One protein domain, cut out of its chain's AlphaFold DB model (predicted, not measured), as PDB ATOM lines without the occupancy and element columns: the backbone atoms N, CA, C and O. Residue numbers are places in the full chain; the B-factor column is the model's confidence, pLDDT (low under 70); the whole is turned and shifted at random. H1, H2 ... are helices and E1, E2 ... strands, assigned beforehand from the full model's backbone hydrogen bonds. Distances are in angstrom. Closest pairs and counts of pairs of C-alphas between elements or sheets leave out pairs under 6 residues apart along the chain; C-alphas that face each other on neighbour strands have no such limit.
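Overview. This is residues 2 to 30 and 135 to 198 of the 211 residues of an uncharacterized protein of [Candida] inconspicua (UniProt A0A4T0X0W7). A tiny antiparallel sheet of two short strands, E1 and E2, lies near the beginnings of two long helices, H1 and H3, which run the same way at 40 degrees and touch over only a part of each; the short helix H2 packs beside E2. The whole is a rod spanning 66 by 31 by 23 A, with residues 2 to 8, 141 to 152 and 184 to 198 standing free. The printed part has 93 residues, with three named helices and two named strands in the order H1, E1, H2, E2, H3. It is mostly helix, and only just loose, close to extended, with a radius of gyration of the C-alphas of 18.5 A.

Along the chain. Strand E1 is residues 135 to 137 and strand E2 is residues 165 to 167. Helix H3, residues 168 to 194, is the longest helix, 38.6 A from C-alpha 168 at (-4.236, -5.445, -102.062) to C-alpha 194 at (28.000, -11.296, -122.553). Helix H1, residues 9 to 29, begins with C-alpha 9 at (-6.847, 5.618, -102.021) and is 30.5 A long. Helix H2, residues 150 to 157, is 10.7 A long.

Arrangement. E1 and E2 are antiparallel neighbours, with 165 degrees between their directions. N 166 and O 136 are within hydrogen-bond range at 3.1 A, and N 135 and O 166 at 3.5 A. The closest C-alphas of H1 and E1 are those of Leu 13 and Val 135, 6.3 A apart. The closest of H2 and E2 are those of Met 156 and Val 166, 5.3 A apart. E2 joins H3 by a tight link. H1, with residues 16 to 24 alone, touches H3, with residues 172 to 176 alone; their closest C-alphas, those of Thr 20 and Cys 172, are 6.9 A apart. Their lines stand at a steep tilt of 40 degrees, and they run the same way. H2 and H3 only just touch, with 3 pairs of C-alphas within 8 A, the closest those of Met 156 and Phe 170 at 6.1 A; they are about perpendicular, at 89 degrees. H1 is apart from H2 and from E2. Every O i to N i+4 pair is within hydrogen-bond range in H1, H2 and H3.

Size, cuts and confidence. The C-alphas of Asn 2 and Pro 198 are the two farthest apart, at 69.2 A. Residues 31 to 134 are cut out, and C-alphas 30 and 135 are 29.7 A apart across the cut. The link from E1 to H2, 12 residues, is long. The mean pLDDT of the printed part is 71.2; 39 residues are under 70, among them residues 2 to 10, 135 to 148 and 156 to 165.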
ATOM      1  N   ASN A   2     -20.122   6.010 -91.725       33.78
ATOM      2  CA  ASN A   2     -19.474   7.075 -92.480       33.78
ATOM      3  C   ASN A   2     -18.021   6.713 -92.788       33.78
ATOM      4  O   ASN A   2     -17.207   6.629 -91.873       33.78
ATOM      5  N   TYR A   3     -17.686   6.567 -94.070       48.03
ATOM      6  CA  TYR A   3     -16.303   6.600 -94.549       48.03
ATOM      7  C   TYR A   3     -15.841   8.063 -94.617       48.03
ATOM      8  O   TYR A   3     -15.547   8.606 -95.675       48.03
ATOM      9  N   ALA A   4     -15.859   8.734 -93.465       42.31
ATOM     10  CA  ALA A   4     -15.244  10.034 -93.266       42.31
ATOM     11  C   ALA A   4     -13.768   9.803 -92.935       42.31
ATOM     12  O   ALA A   4     -13.376   9.839 -91.778       42.31
ATOM     13  N   LEU A   5     -12.982   9.477 -93.956       45.69
ATOM     14  CA  LEU A   5     -11.525   9.579 -93.975       45.69
ATOM     15  C   LEU A   5     -11.151   9.605 -95.455       45.69
ATOM     16  O   LEU A   5     -10.907   8.572 -96.074       45.69
ATOM     17  N   GLY A   6     -11.157  10.808 -96.027       44.75
ATOM     18  CA  GLY A   6     -10.543  11.120 -97.316       44.75
ATOM     19  C   GLY A   6      -9.019  11.012 -97.246       44.75
ATOM     20  O   GLY A   6      -8.315  11.934 -97.633       44.75
ATOM     21  N   VAL A   7      -8.508   9.900 -96.716       52.84
ATOM     22  CA  VAL A   7      -7.147   9.469 -97.001       52.84
ATOM     23  C   VAL A   7      -7.247   8.815 -98.363       52.84
ATOM     24  O   VAL A   7      -7.767   7.712 -98.517       52.84
ATOM     25  N   GLU A   8      -6.873   9.604 -99.357       58.28
ATOM     26  CA  GLU A   8      -6.845   9.276-100.767       58.28
ATOM     27  C   GLU A   8      -6.393   7.814-100.978       58.28
ATOM     28  O   GLU A   8      -5.352   7.369-100.496       58.28
ATOM     29  N   VAL A   9      -7.183   7.023-101.704       61.78
ATOM     30  CA  VAL A   9      -6.847   5.618-102.021       61.78
ATOM     31  C   VAL A   9      -5.534   5.531-102.831       61.78
ATOM     32  O   VAL A   9      -4.839   4.516-102.823       61.78
ATOM     33  N   GLN A  10      -5.161   6.634-103.490       66.31
ATOM     34  CA  GLN A  10      -3.981   6.770-104.344       66.31
ATOM     35  C   GLN A  10      -2.632   6.726-103.595       66.31
ATOM     36  O   GLN A  10      -1.803   5.893-103.969       66.31
ATOM     37  N   PRO A  11      -2.373   7.514-102.530       75.62
ATOM     38  CA  PRO A  11      -1.151   7.394-101.735       75.62
ATOM     39  C   PRO A  11      -1.033   6.043-101.026       75.62
ATOM     40  O   PRO A  11       0.076   5.538-100.871       75.62
ATOM     41  N   LEU A  12      -2.139   5.400-100.638       71.25
ATOM     42  CA  LEU A  12      -2.087   4.059-100.045       71.25
ATOM     43  C   LEU A  12      -1.627   3.013-101.075       71.25
ATOM     44  O   LEU A  12      -0.768   2.184-100.785       71.25
ATOM     45  N   LEU A  13      -2.127   3.089-102.309       74.44
ATOM     46  CA  LEU A  13      -1.663   2.232-103.398       74.44
ATOM     47  C   LEU A  13      -0.186   2.488-103.726       74.44
ATOM     48  O   LEU A  13       0.583   1.535-103.835       74.44
ATOM     49  N   ALA A  14       0.218   3.757-103.829       79.12
ATOM     50  CA  ALA A  14       1.597   4.144-104.127       79.12
ATOM     51  C   ALA A  14       2.583   3.711-103.029       79.12
ATOM     52  O   ALA A  14       3.676   3.233-103.315       79.12
ATOM     53  N   THR A  15       2.202   3.829-101.757       78.81
ATOM     54  CA  THR A  15       3.042   3.369-100.642       78.81
ATOM     55  C   THR A  15       3.195   1.851-100.647       78.81
ATOM     56  O   THR A  15       4.313   1.362-100.498       78.81
ATOM     57  N   ILE A  16       2.123   1.093-100.905       78.69
ATOM     58  CA  ILE A  16       2.197  -0.372-101.016       78.69
ATOM     59  C   ILE A  16       3.075  -0.794-102.198       78.69
ATOM     60  O   ILE A  16       3.916  -1.677-102.032       78.69
ATOM     61  N   THR A  17       2.943  -0.169-103.374       80.25
ATOM     62  CA  THR A  17       3.794  -0.502-104.529       80.25
ATOM     63  C   THR A  17       5.258  -0.195-104.254       80.25
ATOM     64  O   THR A  17       6.105  -1.058-104.475       80.25
ATOM     65  N   ILE A  18       5.568   0.980-103.706       84.81
ATOM     66  CA  ILE A  18       6.942   1.365-103.363       84.81
ATOM     67  C   ILE A  18       7.536   0.383-102.349       84.81
ATOM     68  O   ILE A  18       8.641  -0.113-102.557       84.81
ATOM     69  N   VAL A  19       6.793   0.029-101.298       82.88
ATOM     70  CA  VAL A  19       7.237  -0.959-100.304       82.88
ATOM     71  C   VAL A  19       7.469  -2.326-100.960       82.88
ATOM     72  O   VAL A  19       8.513  -2.935-100.729       82.88
ATOM     73  N   THR A  20       6.573  -2.796-101.836       80.81
ATOM     74  CA  THR A  20       6.763  -4.075-102.550       80.81
ATOM     75  C   THR A  20       8.013  -4.065-103.434       80.81
ATOM     76  O   THR A  20       8.801  -5.005-103.380       80.81
ATOM     77  N   ILE A  21       8.272  -2.975-104.162       84.44
ATOM     78  CA  ILE A  21       9.453  -2.833-105.023       84.44
ATOM     79  C   ILE A  21      10.736  -2.802-104.184       84.44
ATOM     80  O   ILE A  21      11.678  -3.535-104.479       84.44
ATOM     81  N   ILE A  22      10.771  -2.009-103.106       84.56
ATOM     82  CA  ILE A  22      11.932  -1.922-102.206       84.56
ATOM     83  C   ILE A  22      12.237  -3.290-101.590       84.56
ATOM     84  O   ILE A  22      13.389  -3.717-101.576       84.56
ATOM     85  N   THR A  23      11.218  -4.010-101.118       76.88
ATOM     86  CA  THR A  23      11.405  -5.350-100.534       76.88
ATOM     87  C   THR A  23      11.838  -6.395-101.563       76.88
ATOM     88  O   THR A  23      12.656  -7.263-101.243       76.88
ATOM     89  N   TYR A  24      11.357  -6.299-102.805       82.50
ATOM     90  CA  TYR A  24      11.794  -7.154-103.907       82.50
ATOM     91  C   TYR A  24      13.277  -6.925-104.225       82.50
ATOM     92  O   TYR A  24      14.053  -7.878-104.285       82.50
ATOM     93  N   ILE A  25      13.702  -5.660-104.322       82.00
ATOM     94  CA  ILE A  25      15.109  -5.287-104.518       82.00
ATOM     95  C   ILE A  25      15.963  -5.751-103.335       82.00
ATOM     96  O   ILE A  25      17.028  -6.327-103.535       82.00
ATOM     97  N   PHE A  26      15.500  -5.561-102.100       82.12
ATOM     98  CA  PHE A  26      16.204  -6.025-100.905       82.12
ATOM     99  C   PHE A  26      16.389  -7.551-100.905       82.12
ATOM    100  O   PHE A  26      17.456  -8.055-100.561       82.12
ATOM    101  N   THR A  27      15.378  -8.287-101.371       75.12
ATOM    102  CA  THR A  27      15.450  -9.746-101.527       75.12
ATOM    103  C   THR A  27      16.409 -10.176-102.620       75.12
ATOM    104  O   THR A  27      17.109 -11.169-102.453       75.12
ATOM    105  N   TYR A  28      16.492  -9.405-103.699       74.31
ATOM    106  CA  TYR A  28      17.459  -9.623-104.763       74.31
ATOM    107  C   TYR A  28      18.906  -9.333-104.323       74.31
ATOM    108  O   TYR A  28      19.816 -10.100-104.633       74.31
ATOM    109  N   LEU A  29      19.127  -8.250-103.570       73.94
ATOM    110  CA  LEU A  29      20.455  -7.850-103.088       73.94
ATOM    111  C   LEU A  29      21.036  -8.847-102.080       73.94
ATOM    112  O   LEU A  29      22.248  -9.080-102.054       73.94
ATOM    113  N   ILE A  30      20.184  -9.457-101.255       74.94
ATOM    114  CA  ILE A  30      20.588 -10.526-100.346       74.94
ATOM    115  C   ILE A  30      20.810 -11.799-101.164       74.94
ATOM    116  O   ILE A  30      19.893 -12.564-101.458       74.94
ATOM    117  N   VAL A 135      -8.328  -1.568-102.737       61.31
ATOM    118  CA  VAL A 135      -7.249  -0.716-103.287       61.31
ATOM    119  C   VAL A 135      -7.620  -0.123-104.647       61.31
ATOM    120  O   VAL A 135      -7.213   0.986-104.972       61.31
ATOM    121  N   LEU A 136      -8.443  -0.823-105.431       62.91
ATOM    122  CA  LEU A 136      -8.973  -0.321-106.699       62.91
ATOM    123  C   LEU A 136     -10.461  -0.645-106.793       62.91
ATOM    124  O   LEU A 136     -10.850  -1.795-107.023       62.91
ATOM    125  N   LEU A 137     -11.286   0.385-106.622       63.19
ATOM    126  CA  LEU A 137     -12.724   0.331-106.851       63.19
ATOM    127  C   LEU A 137     -12.986   0.554-108.344       63.19
ATOM    128  O   LEU A 137     -13.152   1.682-108.793       63.19
ATOM    129  N   PHE A 138     -13.033  -0.522-109.127       57.38
ATOM    130  CA  PHE A 138     -13.281  -0.433-110.574       57.38
ATOM    131  C   PHE A 138     -14.720  -0.024-110.931       57.38
ATOM    132  O   PHE A 138     -15.014   0.205-112.099       57.38
ATOM    133  N   ILE A 139     -15.633   0.020-109.955       53.03
ATOM    134  CA  ILE A 139     -17.077  -0.066-110.227       53.03
ATOM    135  C   ILE A 139     -17.885   1.158-109.787       53.03
ATOM    136  O   ILE A 139     -19.074   1.225-110.076       53.03
ATOM    137  N   GLN A 140     -17.277   2.186-109.187       51.69
ATOM    138  CA  GLN A 140     -18.081   3.337-108.760       51.69
ATOM    139  C   GLN A 140     -18.466   4.311-109.896       51.69
ATOM    140  O   GLN A 140     -19.411   5.062-109.699       51.69
ATOM    141  N   ASN A 141     -17.828   4.283-111.080       48.41
ATOM    142  CA  ASN A 141     -18.043   5.327-112.104       48.41
ATOM    143  C   ASN A 141     -18.209   4.863-113.568       48.41
ATOM    144  O   ASN A 141     -18.108   5.690-114.472       48.41
ATOM    145  N   THR A 142     -18.501   3.589-113.844       51.22
ATOM    146  CA  THR A 142     -18.663   3.112-115.235       51.22
ATOM    147  C   THR A 142     -20.028   2.449-115.465       51.22
ATOM    148  O   THR A 142     -20.295   1.390-114.898       51.22
ATOM    149  N   PRO A 143     -20.901   3.021-116.322       56.16
ATOM    150  CA  PRO A 143     -22.249   2.497-116.581       56.16
ATOM    151  C   PRO A 143     -22.276   1.197-117.405       56.16
ATOM    152  O   PRO A 143     -23.304   0.529-117.466       56.16
ATOM    153  N   TYR A 144     -21.153   0.791-118.009       50.19
ATOM    154  CA  TYR A 144     -21.033  -0.480-118.725       50.19
ATOM    155  C   TYR A 144     -20.350  -1.531-117.850       50.19
ATOM    156  O   TYR A 144     -19.127  -1.613-117.758       50.19
ATOM    157  N   SER A 145     -21.164  -2.371-117.216       56.53
ATOM    158  CA  SER A 145     -20.698  -3.576-116.532       56.53
ATOM    159  C   SER A 145     -20.219  -4.601-117.568       56.53
ATOM    160  O   SER A 145     -20.992  -5.448-118.019       56.53
ATOM    161  N   TRP A 146     -18.947  -4.530-117.976       61.12
ATOM    162  CA  TRP A 146     -18.308  -5.621-118.712       61.12
ATOM    163  C   TRP A 146     -18.353  -6.868-117.826       61.12
ATOM    164  O   TRP A 146     -17.836  -6.866-116.707       61.12
ATOM    165  N   LYS A 147     -19.034  -7.917-118.296       61.75
ATOM    166  CA  LYS A 147     -19.198  -9.188-117.583       61.75
ATOM    167  C   LYS A 147     -17.841  -9.885-117.484       61.75
ATOM    168  O   LYS A 147     -17.515 -10.743-118.297       61.75
ATOM    169  N   ILE A 148     -17.039  -9.510-116.492       63.19
ATOM    170  CA  ILE A 148     -15.848 -10.268-116.121       63.19
ATOM    171  C   ILE A 148     -16.330 -11.681-115.756       63.19
ATOM    172  O   ILE A 148     -17.233 -11.804-114.920       63.19
ATOM    173  N   PRO A 149     -15.782 -12.747-116.367       72.25
ATOM    174  CA  PRO A 149     -16.157 -14.115-116.041       72.25
ATOM    175  C   PRO A 149     -16.079 -14.355-114.529       72.25
ATOM    176  O   PRO A 149     -15.099 -13.971-113.886       72.25
ATOM    177  N   PHE A 150     -17.101 -15.011-113.968       65.12
ATOM    178  CA  PHE A 150     -17.212 -15.318-112.536       65.12
ATOM    179  C   PHE A 150     -15.892 -15.780-111.876       65.12
ATOM    180  O   PHE A 150     -15.544 -15.212-110.835       65.12
ATOM    181  N   PRO A 151     -15.090 -16.696-112.465       73.38
ATOM    182  CA  PRO A 151     -13.827 -17.122-111.851       73.38
ATOM    183  C   PRO A 151     -12.782 -16.005-111.734       73.38
ATOM    184  O   PRO A 151     -12.084 -15.928-110.725       73.38
ATOM    185  N   LEU A 152     -12.694 -15.099-112.711       68.56
ATOM    186  CA  LEU A 152     -11.720 -14.007-112.677       68.56
ATOM    187  C   LEU A 152     -12.127 -12.946-111.651       68.56
ATOM    188  O   LEU A 152     -11.297 -12.480-110.875       68.56
ATOM    189  N   SER A 153     -13.427 -12.647-111.564       67.31
ATOM    190  CA  SER A 153     -13.966 -11.754-110.532       67.31
ATOM    191  C   SER A 153     -13.750 -12.295-109.112       67.31
ATOM    192  O   SER A 153     -13.548 -11.525-108.175       67.31
ATOM    193  N   TYR A 154     -13.754 -13.621-108.952       70.56
ATOM    194  CA  TYR A 154     -13.473 -14.290-107.686       70.56
ATOM    195  C   TYR A 154     -11.977 -14.252-107.344       70.56
ATOM    196  O   TYR A 154     -11.616 -13.916-106.216       70.56
ATOM    197  N   LEU A 155     -11.105 -14.513-108.323       72.56
ATOM    198  CA  LEU A 155      -9.653 -14.474-108.142       72.56
ATOM    199  C   LEU A 155      -9.154 -13.062-107.805       72.56
ATOM    200  O   LEU A 155      -8.369 -12.895-106.877       72.56
ATOM    201  N   MET A 156      -9.678 -12.040-108.485       66.75
ATOM    202  CA  MET A 156      -9.367 -10.631-108.209       66.75
ATOM    203  C   MET A 156      -9.843 -10.177-106.815       66.75
ATOM    204  O   MET A 156      -9.305  -9.214-106.264       66.75
ATOM    205  N   ARG A 157     -10.823 -10.883-106.225       65.75
ATOM    206  CA  ARG A 157     -11.401 -10.604-104.898       65.75
ATOM    207  C   ARG A 157     -10.719 -11.357-103.748       65.75
ATOM    208  O   ARG A 157     -10.924 -10.996-102.586       65.75
ATOM    209  N   MET A 158      -9.946 -12.406-104.033       62.12
ATOM    210  CA  MET A 158      -9.340 -13.293-103.026       62.12
ATOM    211  C   MET A 158      -8.656 -12.527-101.873       62.12
ATOM    212  O   MET A 158      -7.914 -11.577-102.148       62.12
ATOM    213  N   PRO A 159      -8.776 -12.957-100.596       61.09
ATOM    214  CA  PRO A 159      -9.836 -13.725 -99.919       61.09
ATOM    215  C   PRO A 159     -10.827 -12.840 -99.122       61.09
ATOM    216  O   PRO A 159     -11.861 -13.326 -98.676       61.09
ATOM    217  N   MET A 160     -10.526 -11.549 -98.930       60.31
ATOM    218  CA  MET A 160     -11.277 -10.609 -98.072       60.31
ATOM    219  C   MET A 160     -11.704  -9.327 -98.813       60.31
ATOM    220  O   MET A 160     -12.134  -8.360 -98.185       60.31
ATOM    221  N   GLY A 161     -11.574  -9.290-100.143       60.84
ATOM    222  CA  GLY A 161     -11.918  -8.118-100.943       60.84
ATOM    223  C   GLY A 161     -13.427  -7.871-101.001       60.84
ATOM    224  O   GLY A 161     -14.229  -8.804-101.112       60.84
ATOM    225  N   GLN A 162     -13.820  -6.598-100.972       60.66
ATOM    226  CA  GLN A 162     -15.199  -6.207-101.246       60.66
ATOM    227  C   GLN A 162     -15.588  -6.611-102.675       60.66
ATOM    228  O   GLN A 162     -14.748  -6.669-103.579       60.66
ATOM    229  N   ARG A 163     -16.875  -6.925-102.884       56.50
ATOM    230  CA  ARG A 163     -17.419  -7.198-104.221       56.50
ATOM    231  C   ARG A 163     -17.014  -6.031-105.120       56.50
ATOM    232  O   ARG A 163     -17.148  -4.891-104.689       56.50
ATOM    233  N   ASN A 164     -16.528  -6.321-106.328       61.06
ATOM    234  CA  ASN A 164     -16.204  -5.307-107.335       61.06
ATOM    235  C   ASN A 164     -14.928  -4.465-107.080       61.06
ATOM    236  O   ASN A 164     -14.745  -3.420-107.705       61.06
ATOM    237  N   SER A 165     -14.026  -4.938-106.212       64.81
ATOM    238  CA  SER A 165     -12.704  -4.346-105.960       64.81
ATOM    239  C   SER A 165     -11.584  -5.348-106.235       64.81
ATOM    240  O   SER A 165     -11.756  -6.546-106.010       64.81
ATOM    241  N   VAL A 166     -10.409  -4.850-106.632       70.38
ATOM    242  CA  VAL A 166      -9.164  -5.634-106.573       70.38
ATOM    243  C   VAL A 166      -8.609  -5.592-105.152       70.38
ATOM    244  O   VAL A 166      -8.578  -4.528-104.523       70.38
ATOM    245  N   SER A 167      -8.212  -6.753-104.630       74.25
ATOM    246  CA  SER A 167      -7.577  -6.856-103.316       74.25
ATOM    247  C   SER A 167      -6.125  -6.368-103.350       74.25
ATOM    248  O   SER A 167      -5.422  -6.520-104.352       74.25
ATOM    249  N   ALA A 168      -5.644  -5.823-102.227       73.75
ATOM    250  CA  ALA A 168      -4.236  -5.445-102.062       73.75
ATOM    251  C   ALA A 168      -3.281  -6.620-102.346       73.75
ATOM    252  O   ALA A 168      -2.202  -6.439-102.904       73.75
ATOM    253  N   LEU A 169      -3.708  -7.838-102.001       74.69
ATOM    254  CA  LEU A 169      -2.970  -9.076-102.238       74.69
ATOM    255  C   LEU A 169      -2.781  -9.366-103.723       74.69
ATOM    256  O   LEU A 169      -1.658  -9.617-104.152       74.69
ATOM    257  N   PHE A 170      -3.867  -9.311-104.496       78.25
ATOM    258  CA  PHE A 170      -3.815  -9.542-105.936       78.25
ATOM    259  C   PHE A 170      -2.950  -8.484-106.630       78.25
ATOM    260  O   PHE A 170      -2.147  -8.815-107.495       78.25
ATOM    261  N   TRP A 171      -3.046  -7.225-106.190       80.38
ATOM    262  CA  TRP A 171      -2.189  -6.146-106.676       80.38
ATOM    263  C   TRP A 171      -0.701  -6.404-106.396       80.38
ATOM    264  O   TRP A 171       0.118  -6.312-107.306       80.38
ATOM    265  N   CYS A 172      -0.345  -6.804-105.171       78.62
ATOM    266  CA  CYS A 172       1.038  -7.152-104.838       78.62
ATOM    267  C   CYS A 172       1.551  -8.337-105.668       78.62
ATOM    268  O   CYS A 172       2.673  -8.286-106.161       78.62
ATOM    269  N   MET A 173       0.734  -9.382-105.857       80.06
ATOM    270  CA  MET A 173       1.097 -10.531-106.697       80.06
ATOM    271  C   MET A 173       1.329 -10.121-108.155       80.06
ATOM    272  O   MET A 173       2.262 -10.609-108.785       80.06
ATOM    273  N   ALA A 174       0.505  -9.215-108.690       84.69
ATOM    274  CA  ALA A 174       0.662  -8.709-110.049       84.69
ATOM    275  C   ALA A 174       1.974  -7.925-110.215       84.69
ATOM    276  O   ALA A 174       2.723  -8.183-111.156       84.69
ATOM    277  N   VAL A 175       2.286  -7.018-109.280       85.50
ATOM    278  CA  VAL A 175       3.545  -6.252-109.284       85.50
ATOM    279  C   VAL A 175       4.755  -7.185-109.176       85.50
ATOM    280  O   VAL A 175       5.702  -7.047-109.945       85.50
ATOM    281  N   GLU A 176       4.708  -8.177-108.287       83.19
ATOM    282  CA  GLU A 176       5.768  -9.183-108.142       83.19
ATOM    283  C   GLU A 176       5.949 -10.029-109.408       83.19
ATOM    284  O   GLU A 176       7.080 -10.285-109.819       83.19
ATOM    285  N   GLY A 177       4.854 -10.414-110.069       85.81
ATOM    286  CA  GLY A 177       4.899 -11.133-111.342       85.81
ATOM    287  C   GLY A 177       5.580 -10.322-112.445       85.81
ATOM    288  O   GLY A 177       6.459 -10.838-113.135       85.81
ATOM    289  N   VAL A 178       5.240  -9.036-112.572       89.12
ATOM    290  CA  VAL A 178       5.877  -8.130-113.544       89.12
ATOM    291  C   VAL A 178       7.367  -7.956-113.237       89.12
ATOM    292  O   VAL A 178       8.193  -8.089-114.140       89.12
ATOM    293  N   LEU A 179       7.732  -7.728-111.973       87.69
ATOM    294  CA  LEU A 179       9.132  -7.613-111.549       87.69
ATOM    295  C   LEU A 179       9.934  -8.891-111.838       87.69
ATOM    296  O   LEU A 179      11.085  -8.807-112.267       87.69
ATOM    297  N   SER A 180       9.327 -10.067-111.658       86.94
ATOM    298  CA  SER A 180       9.960 -11.350-111.977       86.94
ATOM    299  C   SER A 180      10.222 -11.506-113.473       86.94
ATOM    300  O   SER A 180      11.299 -11.964-113.845       86.94
ATOM    301  N   VAL A 181       9.270 -11.132-114.331       90.69
ATOM    302  CA  VAL A 181       9.443 -11.201-115.792       90.69
ATOM    303  C   VAL A 181      10.545 -10.248-116.246       90.69
ATOM    304  O   VAL A 181      11.423 -10.656-117.003       90.69
ATOM    305  N   ILE A 182      10.545  -9.010-115.739       90.50
ATOM    306  CA  ILE A 182      11.586  -8.016-116.036       90.50
ATOM    307  C   ILE A 182      12.962  -8.535-115.614       90.50
ATOM    308  O   ILE A 182      13.927  -8.402-116.362       90.50
ATOM    309  N   HIS A 183      13.057  -9.148-114.435       86.25
ATOM    310  CA  HIS A 183      14.308  -9.705-113.939       86.25
ATOM    311  C   HIS A 183      14.820 -10.854-114.817       86.25
ATOM    312  O   HIS A 183      15.976 -10.823-115.235       86.25
ATOM    313  N   THR A 184      13.976 -11.842-115.131       87.19
ATOM    314  CA  THR A 184      14.361 -12.968-115.998       87.19
ATOM    315  C   THR A 184      14.795 -12.468-117.369       87.19
ATOM    316  O   THR A 184      15.875 -12.823-117.834       87.19
ATOM    317  N   PHE A 185      14.020 -11.558-117.960       91.81
ATOM    318  CA  PHE A 185      14.366 -10.947-119.235       91.81
ATOM    319  C   PHE A 185      15.700 -10.195-119.165       91.81
ATOM    320  O   PHE A 185      16.533 -10.359-120.047       91.81
ATOM    321  N   GLY A 186      15.947  -9.418-118.107       88.56
ATOM    322  CA  GLY A 186      17.207  -8.696-117.920       88.56
ATOM    323  C   GLY A 186      18.421  -9.619-117.783       88.56
ATOM    324  O   GLY A 186      19.471  -9.341-118.358       88.56
ATOM    325  N   VAL A 187      18.281 -10.739-117.066       86.00
ATOM    326  CA  VAL A 187      19.348 -11.744-116.920       86.00
ATOM    327  C   VAL A 187      19.606 -12.474-118.235       86.00
ATOM    328  O   VAL A 187      20.766 -12.655-118.607       86.00
ATOM    329  N   ASP A 188      18.556 -12.888-118.939       88.69
ATOM    330  CA  ASP A 188      18.674 -13.591-120.218       88.69
ATOM    331  C   ASP A 188      19.255 -12.676-121.297       88.69
ATOM    332  O   ASP A 188      20.151 -13.082-122.037       88.69
ATOM    333  N   PHE A 189      18.832 -11.411-121.316       90.69
ATOM    334  CA  PHE A 189      19.407 -10.371-122.158       90.69
ATOM    335  C   PHE A 189      20.892 -10.177-121.835       90.69
ATOM    336  O   PHE A 189      21.731 -10.321-122.717       90.69
ATOM    337  N   TYR A 190      21.260  -9.955-120.568       89.75
ATOM    338  CA  TYR A 190      22.663  -9.804-120.165       89.75
ATOM    339  C   TYR A 190      23.527 -11.005-120.577       89.75
ATOM    340  O   TYR A 190      24.601 -10.831-121.148       89.75
ATOM    341  N   LYS A 191      23.047 -12.236-120.356       86.06
ATOM    342  CA  LYS A 191      23.748 -13.456-120.783       86.06
ATOM    343  C   LYS A 191      23.900 -13.537-122.297       86.06
ATOM    344  O   LYS A 191      24.961 -13.936-122.759       86.06
ATOM    345  N   HIS A 192      22.878 -13.161-123.060       87.12
ATOM    346  CA  HIS A 192      22.936 -13.163-124.519       87.12
ATOM    347  C   HIS A 192      24.021 -12.215-125.055       87.12
ATOM    348  O   HIS A 192      24.775 -12.601-125.944       87.12
ATOM    349  N   PHE A 193      24.155 -11.019-124.467       84.81
ATOM    350  CA  PHE A 193      25.177 -10.040-124.863       84.81
ATOM    351  C   PHE A 193      26.578 -10.335-124.311       84.81
ATOM    352  O   PHE A 193      27.565  -9.971-124.944       84.81
ATOM    353  N   CYS A 194      26.698 -10.983-123.148       78.88
ATOM    354  CA  CYS A 194      28.000 -11.296-122.553       78.88
ATOM    355  C   CYS A 194      28.579 -12.656-122.979       78.88
ATOM    356  O   CYS A 194      29.797 -12.795-122.984       78.88
ATOM    357  N   ASN A 195      27.749 -13.639-123.354       71.56
ATOM    358  CA  ASN A 195      28.196 -14.972-123.790       71.56
ATOM    359  C   ASN A 195      28.288 -15.114-125.319       71.56
ATOM    360  O   ASN A 195      28.260 -16.232-125.833       71.56
ATOM    361  N   THR A 196      28.384 -14.015-126.071       60.62
ATOM    362  CA  THR A 196      28.726 -14.096-127.495       60.62
ATOM    363  C   THR A 196      30.211 -14.466-127.624       60.62
ATOM    364  O   THR A 196      31.072 -13.600-127.771       60.62
ATOM    365  N   GLU A 197      30.540 -15.756-127.512       60.69
ATOM    366  CA  GLU A 197      31.850 -16.253-127.939       60.69
ATOM    367  C   GLU A 197      32.026 -15.996-129.449       60.69
ATOM    368  O   GLU A 197      31.058 -16.063-130.217       60.69
ATOM    369  N   PRO A 198      33.238 -15.619-129.893       52.78
ATOM    370  CA  PRO A 198      33.445 -15.054-131.214       52.78
ATOM    371  C   PRO A 198      33.280 -16.121-132.299       52.78
ATOM    372  O   PRO A 198      34.031 -17.091-132.357       52.78
TER     373      PRO A 198